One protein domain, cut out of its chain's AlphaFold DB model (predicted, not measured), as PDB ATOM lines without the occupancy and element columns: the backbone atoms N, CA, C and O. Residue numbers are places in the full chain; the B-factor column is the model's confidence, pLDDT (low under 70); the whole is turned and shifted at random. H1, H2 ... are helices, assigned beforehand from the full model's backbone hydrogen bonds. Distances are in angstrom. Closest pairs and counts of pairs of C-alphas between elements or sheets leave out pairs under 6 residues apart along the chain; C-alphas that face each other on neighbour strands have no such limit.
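Overview. This is residues 425 to 468 of the 476 residues of the protein "Mfsd6b protein" of Symbiodinium pilosum (UniProt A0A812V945). A short helix, H1, and a long helix, H2, meet near their ends as an L, with a short tail, residues 464 to 468, beyond the far end of H2. The printed part has 44 residues with two named helices, H1 then H2, and no named strand: the class is all helix. It is extended, with a radius of gyration of the C-alphas of 16.7 A, and spans 51 by 20 by 6 A.

Arrangement. H1, residues 426 to 435, and H2, residues 437 to 463, are joined by a tight link, Asp 436. They only just touch, and only at the corner, with 3 pairs of C-alphas within 8 A; H2 touches H1 with residues 439 to 440 alone. Their closest C-alphas, those of Val 434 and Leu 440, are 5.9 A apart. Their lines are about perpendicular, at 82 degrees. In H1 and H2 every O i to N i+4 pair is within hydrogen-bond range.

Along the chain. H1 begins at C-alpha 426 (203.317, 184.122, 156.436) and measures 14.5 A from first to last C-alpha. H2 measures 37.7 A and ends at C-alpha 463 (165.578, 168.476, 160.071).

Size, cuts and confidence. The two C-alphas farthest apart, those of Ser 425 and Ser 468, are 52.5 A apart. The printed part has no cut. The model's pLDDT is under 70 at residues 463 to 468.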
ATOM      1  N   SER A 425     207.966 185.258 155.494       86.50
ATOM      2  CA  SER A 425     206.831 185.671 156.318       86.50
ATOM      3  C   SER A 425     205.530 185.040 155.806       86.50
ATOM      4  O   SER A 425     205.344 184.799 154.612       86.50
ATOM      5  N   TRP A 426     204.610 184.755 156.729       81.88
ATOM      6  CA  TRP A 426     203.317 184.122 156.436       81.88
ATOM      7  C   TRP A 426     202.524 184.843 155.332       81.88
ATOM      8  O   TRP A 426     201.879 184.198 154.512       81.88
ATOM      9  N   THR A 427     202.620 186.171 155.257       82.44
ATOM     10  CA  THR A 427     201.937 186.979 154.238       82.44
ATOM     11  C   THR A 427     202.456 186.718 152.824       82.44
ATOM     12  O   THR A 427     201.657 186.616 151.897       82.44
ATOM     13  N   VAL A 428     203.769 186.530 152.651       83.00
ATOM     14  CA  VAL A 428     204.375 186.209 151.346       83.00
ATOM     15  C   VAL A 428     204.044 184.776 150.930       83.00
ATOM     16  O   VAL A 428     203.762 184.526 149.762       83.00
ATOM     17  N   LYS A 429     203.986 183.846 151.892       80.75
ATOM     18  CA  LYS A 429     203.557 182.458 151.647       80.75
ATOM     19  C   LYS A 429     202.121 182.386 151.139       80.75
ATOM     20  O   LYS A 429     201.857 181.674 150.178       80.75
ATOM     21  N   ILE A 430     201.212 183.142 151.758       78.94
ATOM     22  CA  ILE A 430     199.825 183.220 151.296       78.94
ATOM     23  C   ILE A 430     199.751 183.865 149.915       78.94
ATOM     24  O   ILE A 430     199.067 183.323 149.057       78.94
ATOM     25  N   SER A 431     200.468 184.966 149.668       80.75
ATOM     26  CA  SER A 431     200.465 185.614 148.347       80.75
ATOM     27  C   SER A 431     200.923 184.656 147.243       80.75
ATOM     28  O   SER A 431     200.236 184.513 146.240       80.75
ATOM     29  N   ALA A 432     202.020 183.925 147.466       79.50
ATOM     30  CA  ALA A 432     202.529 182.946 146.507       79.50
ATOM     31  C   ALA A 432     201.572 181.757 146.298       79.50
ATOM     32  O   ALA A 432     201.470 181.237 145.192       79.50
ATOM     33  N   MET A 433     200.846 181.335 147.340       76.75
ATOM     34  CA  MET A 433     199.819 180.292 147.230       76.75
ATOM     35  C   MET A 433     198.553 180.762 146.505       76.75
ATOM     36  O   MET A 433     197.873 179.947 145.891       76.75
ATOM     37  N   VAL A 434     198.226 182.054 146.580       79.62
ATOM     38  CA  VAL A 434     197.078 182.648 145.878       79.62
ATOM     39  C   VAL A 434     197.382 182.853 144.392       79.62
ATOM     40  O   VAL A 434     196.478 182.702 143.571       79.62
ATOM     41  N   ASP A 435     198.641 183.122 144.037       83.00
ATOM     42  CA  ASP A 435     199.077 183.252 142.640       83.00
ATOM     43  C   ASP A 435     199.159 181.898 141.903       83.00
ATOM     44  O   ASP A 435     199.081 181.853 140.671       83.00
ATOM     45  N   ASP A 436     199.253 180.776 142.627       86.06
ATOM     46  CA  ASP A 436     199.169 179.439 142.035       86.06
ATOM     47  C   ASP A 436     197.706 179.019 141.819       86.06
ATOM     48  O   ASP A 436     196.983 178.592 142.728       86.06
ATOM     49  N   GLY A 437     197.271 179.084 140.559       81.75
ATOM     50  CA  GLY A 437     195.923 178.700 140.152       81.75
ATOM     51  C   GLY A 437     195.536 177.253 140.499       81.75
ATOM     52  O   GLY A 437     194.342 176.970 140.612       81.75
ATOM     53  N   ALA A 438     196.487 176.330 140.689       77.06
ATOM     54  CA  ALA A 438     196.188 174.967 141.131       77.06
ATOM     55  C   ALA A 438     195.838 174.918 142.626       77.06
ATOM     56  O   ALA A 438     194.856 174.275 143.006       77.06
ATOM     57  N   ILE A 439     196.582 175.648 143.461       75.12
ATOM     58  CA  ILE A 439     196.309 175.763 144.900       75.12
ATOM     59  C   ILE A 439     194.984 176.492 145.125       75.12
ATOM     60  O   ILE A 439     194.166 176.040 145.928       75.12
ATOM     61  N   LEU A 440     194.712 177.546 144.348       79.62
ATOM     62  CA  LEU A 440     193.434 178.253 144.393       79.62
ATOM     63  C   LEU A 440     192.255 177.311 144.090       79.62
ATOM     64  O   LEU A 440     191.245 177.333 144.790       79.62
ATOM     65  N   ARG A 441     192.388 176.430 143.088       80.19
ATOM     66  CA  ARG A 441     191.359 175.425 142.763       80.19
ATOM     67  C   ARG A 441     191.157 174.420 143.893       80.19
ATOM     68  O   ARG A 441     190.011 174.122 144.214       80.19
ATOM     69  N   ILE A 442     192.233 173.923 144.508       79.50
ATOM     70  CA  ILE A 442     192.139 173.011 145.660       79.50
ATOM     71  C   ILE A 442     191.426 173.706 146.822       79.50
ATOM     72  O   ILE A 442     190.502 173.136 147.393       79.50
ATOM     73  N   PHE A 443     191.785 174.955 147.119       80.12
ATOM     74  CA  PHE A 443     191.154 175.733 148.182       80.12
ATOM     75  C   PHE A 443     189.657 175.953 147.927       80.12
ATOM     76  O   PHE A 443     188.844 175.749 148.826       80.12
ATOM     77  N   VAL A 444     189.274 176.294 146.690       83.56
ATOM     78  CA  VAL A 444     187.865 176.434 146.289       83.56
ATOM     79  C   VAL A 444     187.116 175.107 146.435       83.56
ATOM     80  O   VAL A 444     186.027 175.089 147.002       83.56
ATOM     81  N   VAL A 445     187.695 173.988 145.989       86.88
ATOM     82  CA  VAL A 445     187.076 172.659 146.137       86.88
ATOM     83  C   VAL A 445     186.916 172.286 147.612       86.88
ATOM     84  O   VAL A 445     185.839 171.850 148.013       86.88
ATOM     85  N   SER A 446     187.937 172.505 148.442       83.06
ATOM     86  CA  SER A 446     187.862 172.266 149.887       83.06
ATOM     87  C   SER A 446     186.821 173.153 150.570       83.06
ATOM     88  O   SER A 446     186.090 172.668 151.430       83.06
ATOM     89  N   ALA A 447     186.698 174.422 150.172       86.31
ATOM     90  CA  ALA A 447     185.678 175.329 150.693       86.31
ATOM     91  C   ALA A 447     184.259 174.880 150.307       86.31
ATOM     92  O   ALA A 447     183.364 174.885 151.151       86.31
ATOM     93  N   VAL A 448     184.055 174.436 149.063       89.00
ATOM     94  CA  VAL A 448     182.770 173.886 148.600       89.00
ATOM     95  C   VAL A 448     182.422 172.600 149.348       89.00
ATOM     96  O   VAL A 448     181.300 172.467 149.830       89.00
ATOM     97  N   LEU A 449     183.374 171.677 149.512       90.38
ATOM     98  CA  LEU A 449     183.170 170.451 150.290       90.38
ATOM     99  C   LEU A 449     182.863 170.752 151.762       90.38
ATOM    100  O   LEU A 449     181.974 170.127 152.336       90.38
ATOM    101  N   GLY A 450     183.540 171.737 152.355       92.75
ATOM    102  CA  GLY A 450     183.256 172.213 153.708       92.75
ATOM    103  C   GLY A 450     181.843 172.783 153.837       92.75
ATOM    104  O   GLY A 450     181.126 172.411 154.761       92.75
ATOM    105  N   MET A 451     181.408 173.611 152.882       89.00
ATOM    106  CA  MET A 451     180.039 174.137 152.851       89.00
ATOM    107  C   MET A 451     178.998 173.021 152.717       89.00
ATOM    108  O   MET A 451     178.028 173.005 153.473       89.00
ATOM    109  N   LEU A 452     179.216 172.054 151.819       89.56
ATOM    110  CA  LEU A 452     178.333 170.894 151.662       89.56
ATOM    111  C   LEU A 452     178.265 170.050 152.939       89.56
ATOM    112  O   LEU A 452     177.179 169.636 153.331       89.56
ATOM    113  N   PHE A 453     179.394 169.846 153.618       91.69
ATOM    114  CA  PHE A 453     179.434 169.147 154.900       91.69
ATOM    115  C   PHE A 453     178.666 169.909 155.985       91.69
ATOM    116  O   PHE A 453     177.836 169.324 156.673       91.69
ATOM    117  N   THR A 454     178.871 171.225 156.114       88.56
ATOM    118  CA  THR A 454     178.106 172.033 157.077       88.56
ATOM    119  C   THR A 454     176.615 172.035 156.767       88.56
ATOM    120  O   THR A 454     175.811 171.968 157.687       88.56
ATOM    121  N   LEU A 455     176.234 172.053 155.487       89.69
ATOM    122  CA  LEU A 455     174.839 171.982 155.071       89.69
ATOM    123  C   LEU A 455     174.238 170.610 155.390       89.69
ATOM    124  O   LEU A 455     173.129 170.562 155.905       89.69
ATOM    125  N   ALA A 456     174.975 169.517 155.174       84.44
ATOM    126  CA  ALA A 456     174.557 168.175 155.579       84.44
ATOM    127  C   ALA A 456     174.360 168.081 157.099       84.44
ATOM    128  O   ALA A 456     173.322 167.607 157.545       84.44
ATOM    129  N   VAL A 457     175.286 168.626 157.896       84.75
ATOM    130  CA  VAL A 457     175.145 168.681 159.360       84.75
ATOM    131  C   VAL A 457     173.936 169.523 159.769       84.75
ATOM    132  O   VAL A 457     173.187 169.109 160.645       84.75
ATOM    133  N   VAL A 458     173.703 170.684 159.151       84.12
ATOM    134  CA  VAL A 458     172.530 171.531 159.438       84.12
ATOM    135  C   VAL A 458     171.229 170.840 159.025       84.12
ATOM    136  O   VAL A 458     170.237 170.953 159.735       84.12
ATOM    137  N   VAL A 459     171.222 170.094 157.923       84.69
ATOM    138  CA  VAL A 459     170.076 169.283 157.496       84.69
ATOM    139  C   VAL A 459     169.831 168.143 158.484       84.69
ATOM    140  O   VAL A 459     168.716 167.999 158.960       84.69
ATOM    141  N   GLU A 460     170.847 167.383 158.879       82.69
ATOM    142  CA  GLU A 460     170.678 166.274 159.827       82.69
ATOM    143  C   GLU A 460     170.305 166.754 161.235       82.69
ATOM    144  O   GLU A 460     169.432 166.175 161.877       82.69
ATOM    145  N   THR A 461     170.911 167.840 161.716       79.06
ATOM    146  CA  THR A 461     170.636 168.378 163.062       79.06
ATOM    147  C   THR A 461     169.379 169.243 163.115       79.06
ATOM    148  O   THR A 461     168.670 169.221 164.118       79.06
ATOM    149  N   GLY A 462     169.083 169.987 162.048       71.75
ATOM    150  CA  GLY A 462     167.928 170.878 161.950       71.75
ATOM    151  C   GLY A 462     166.654 170.162 161.512       71.75
ATOM    152  O   GLY A 462     165.610 170.369 162.122       71.75
ATOM    153  N   LEU A 463     166.730 169.274 160.512       56.28
ATOM    154  CA  LEU A 463     165.578 168.476 160.071       56.28
ATOM    155  C   LEU A 463     165.410 167.185 160.876       56.28
ATOM    156  O   LEU A 463     164.297 166.678 160.958       56.28
ATOM    157  N   GLY A 464     166.448 166.684 161.555       53.59
ATOM    158  CA  GLY A 464     166.307 165.584 162.518       53.59
ATOM    159  C   GLY A 464     165.380 165.917 163.694       53.59
ATOM    160  O   GLY A 464     164.786 165.013 164.276       53.59
ATOM    161  N   GLN A 465     165.190 167.206 164.007       53.31
ATOM    162  CA  GLN A 465     164.213 167.656 165.004       53.31
ATOM    163  C   GLN A 465     162.804 167.890 164.435       53.31
ATOM    164  O   GLN A 465     161.854 167.923 165.210       53.31
ATOM    165  N   THR A 466     162.634 168.009 163.113       52.00
ATOM    166  CA  THR A 466     161.316 168.221 162.476       52.00
ATOM    167  C   THR A 466     160.771 166.982 161.753       52.00
ATOM    168  O   THR A 466     159.566 166.880 161.547       52.00
ATOM    169  N   CYS A 467     161.612 166.002 161.403       46.72
ATOM    170  CA  CYS A 467     161.218 164.720 160.796       46.72
ATOM    171  C   CYS A 467     160.821 163.635 161.817       46.72
ATOM    172  O   CYS A 467     160.632 162.481 161.431       46.72
ATOM    173  N   SER A 468     160.643 163.965 163.101       49.47
ATOM    174  CA  SER A 468     160.080 163.020 164.080       49.47
ATOM    175  C   SER A 468     158.561 162.835 163.950       49.47
ATOM    176  O   SER A 468     157.985 162.080 164.729       49.47
TER     177      SER A 468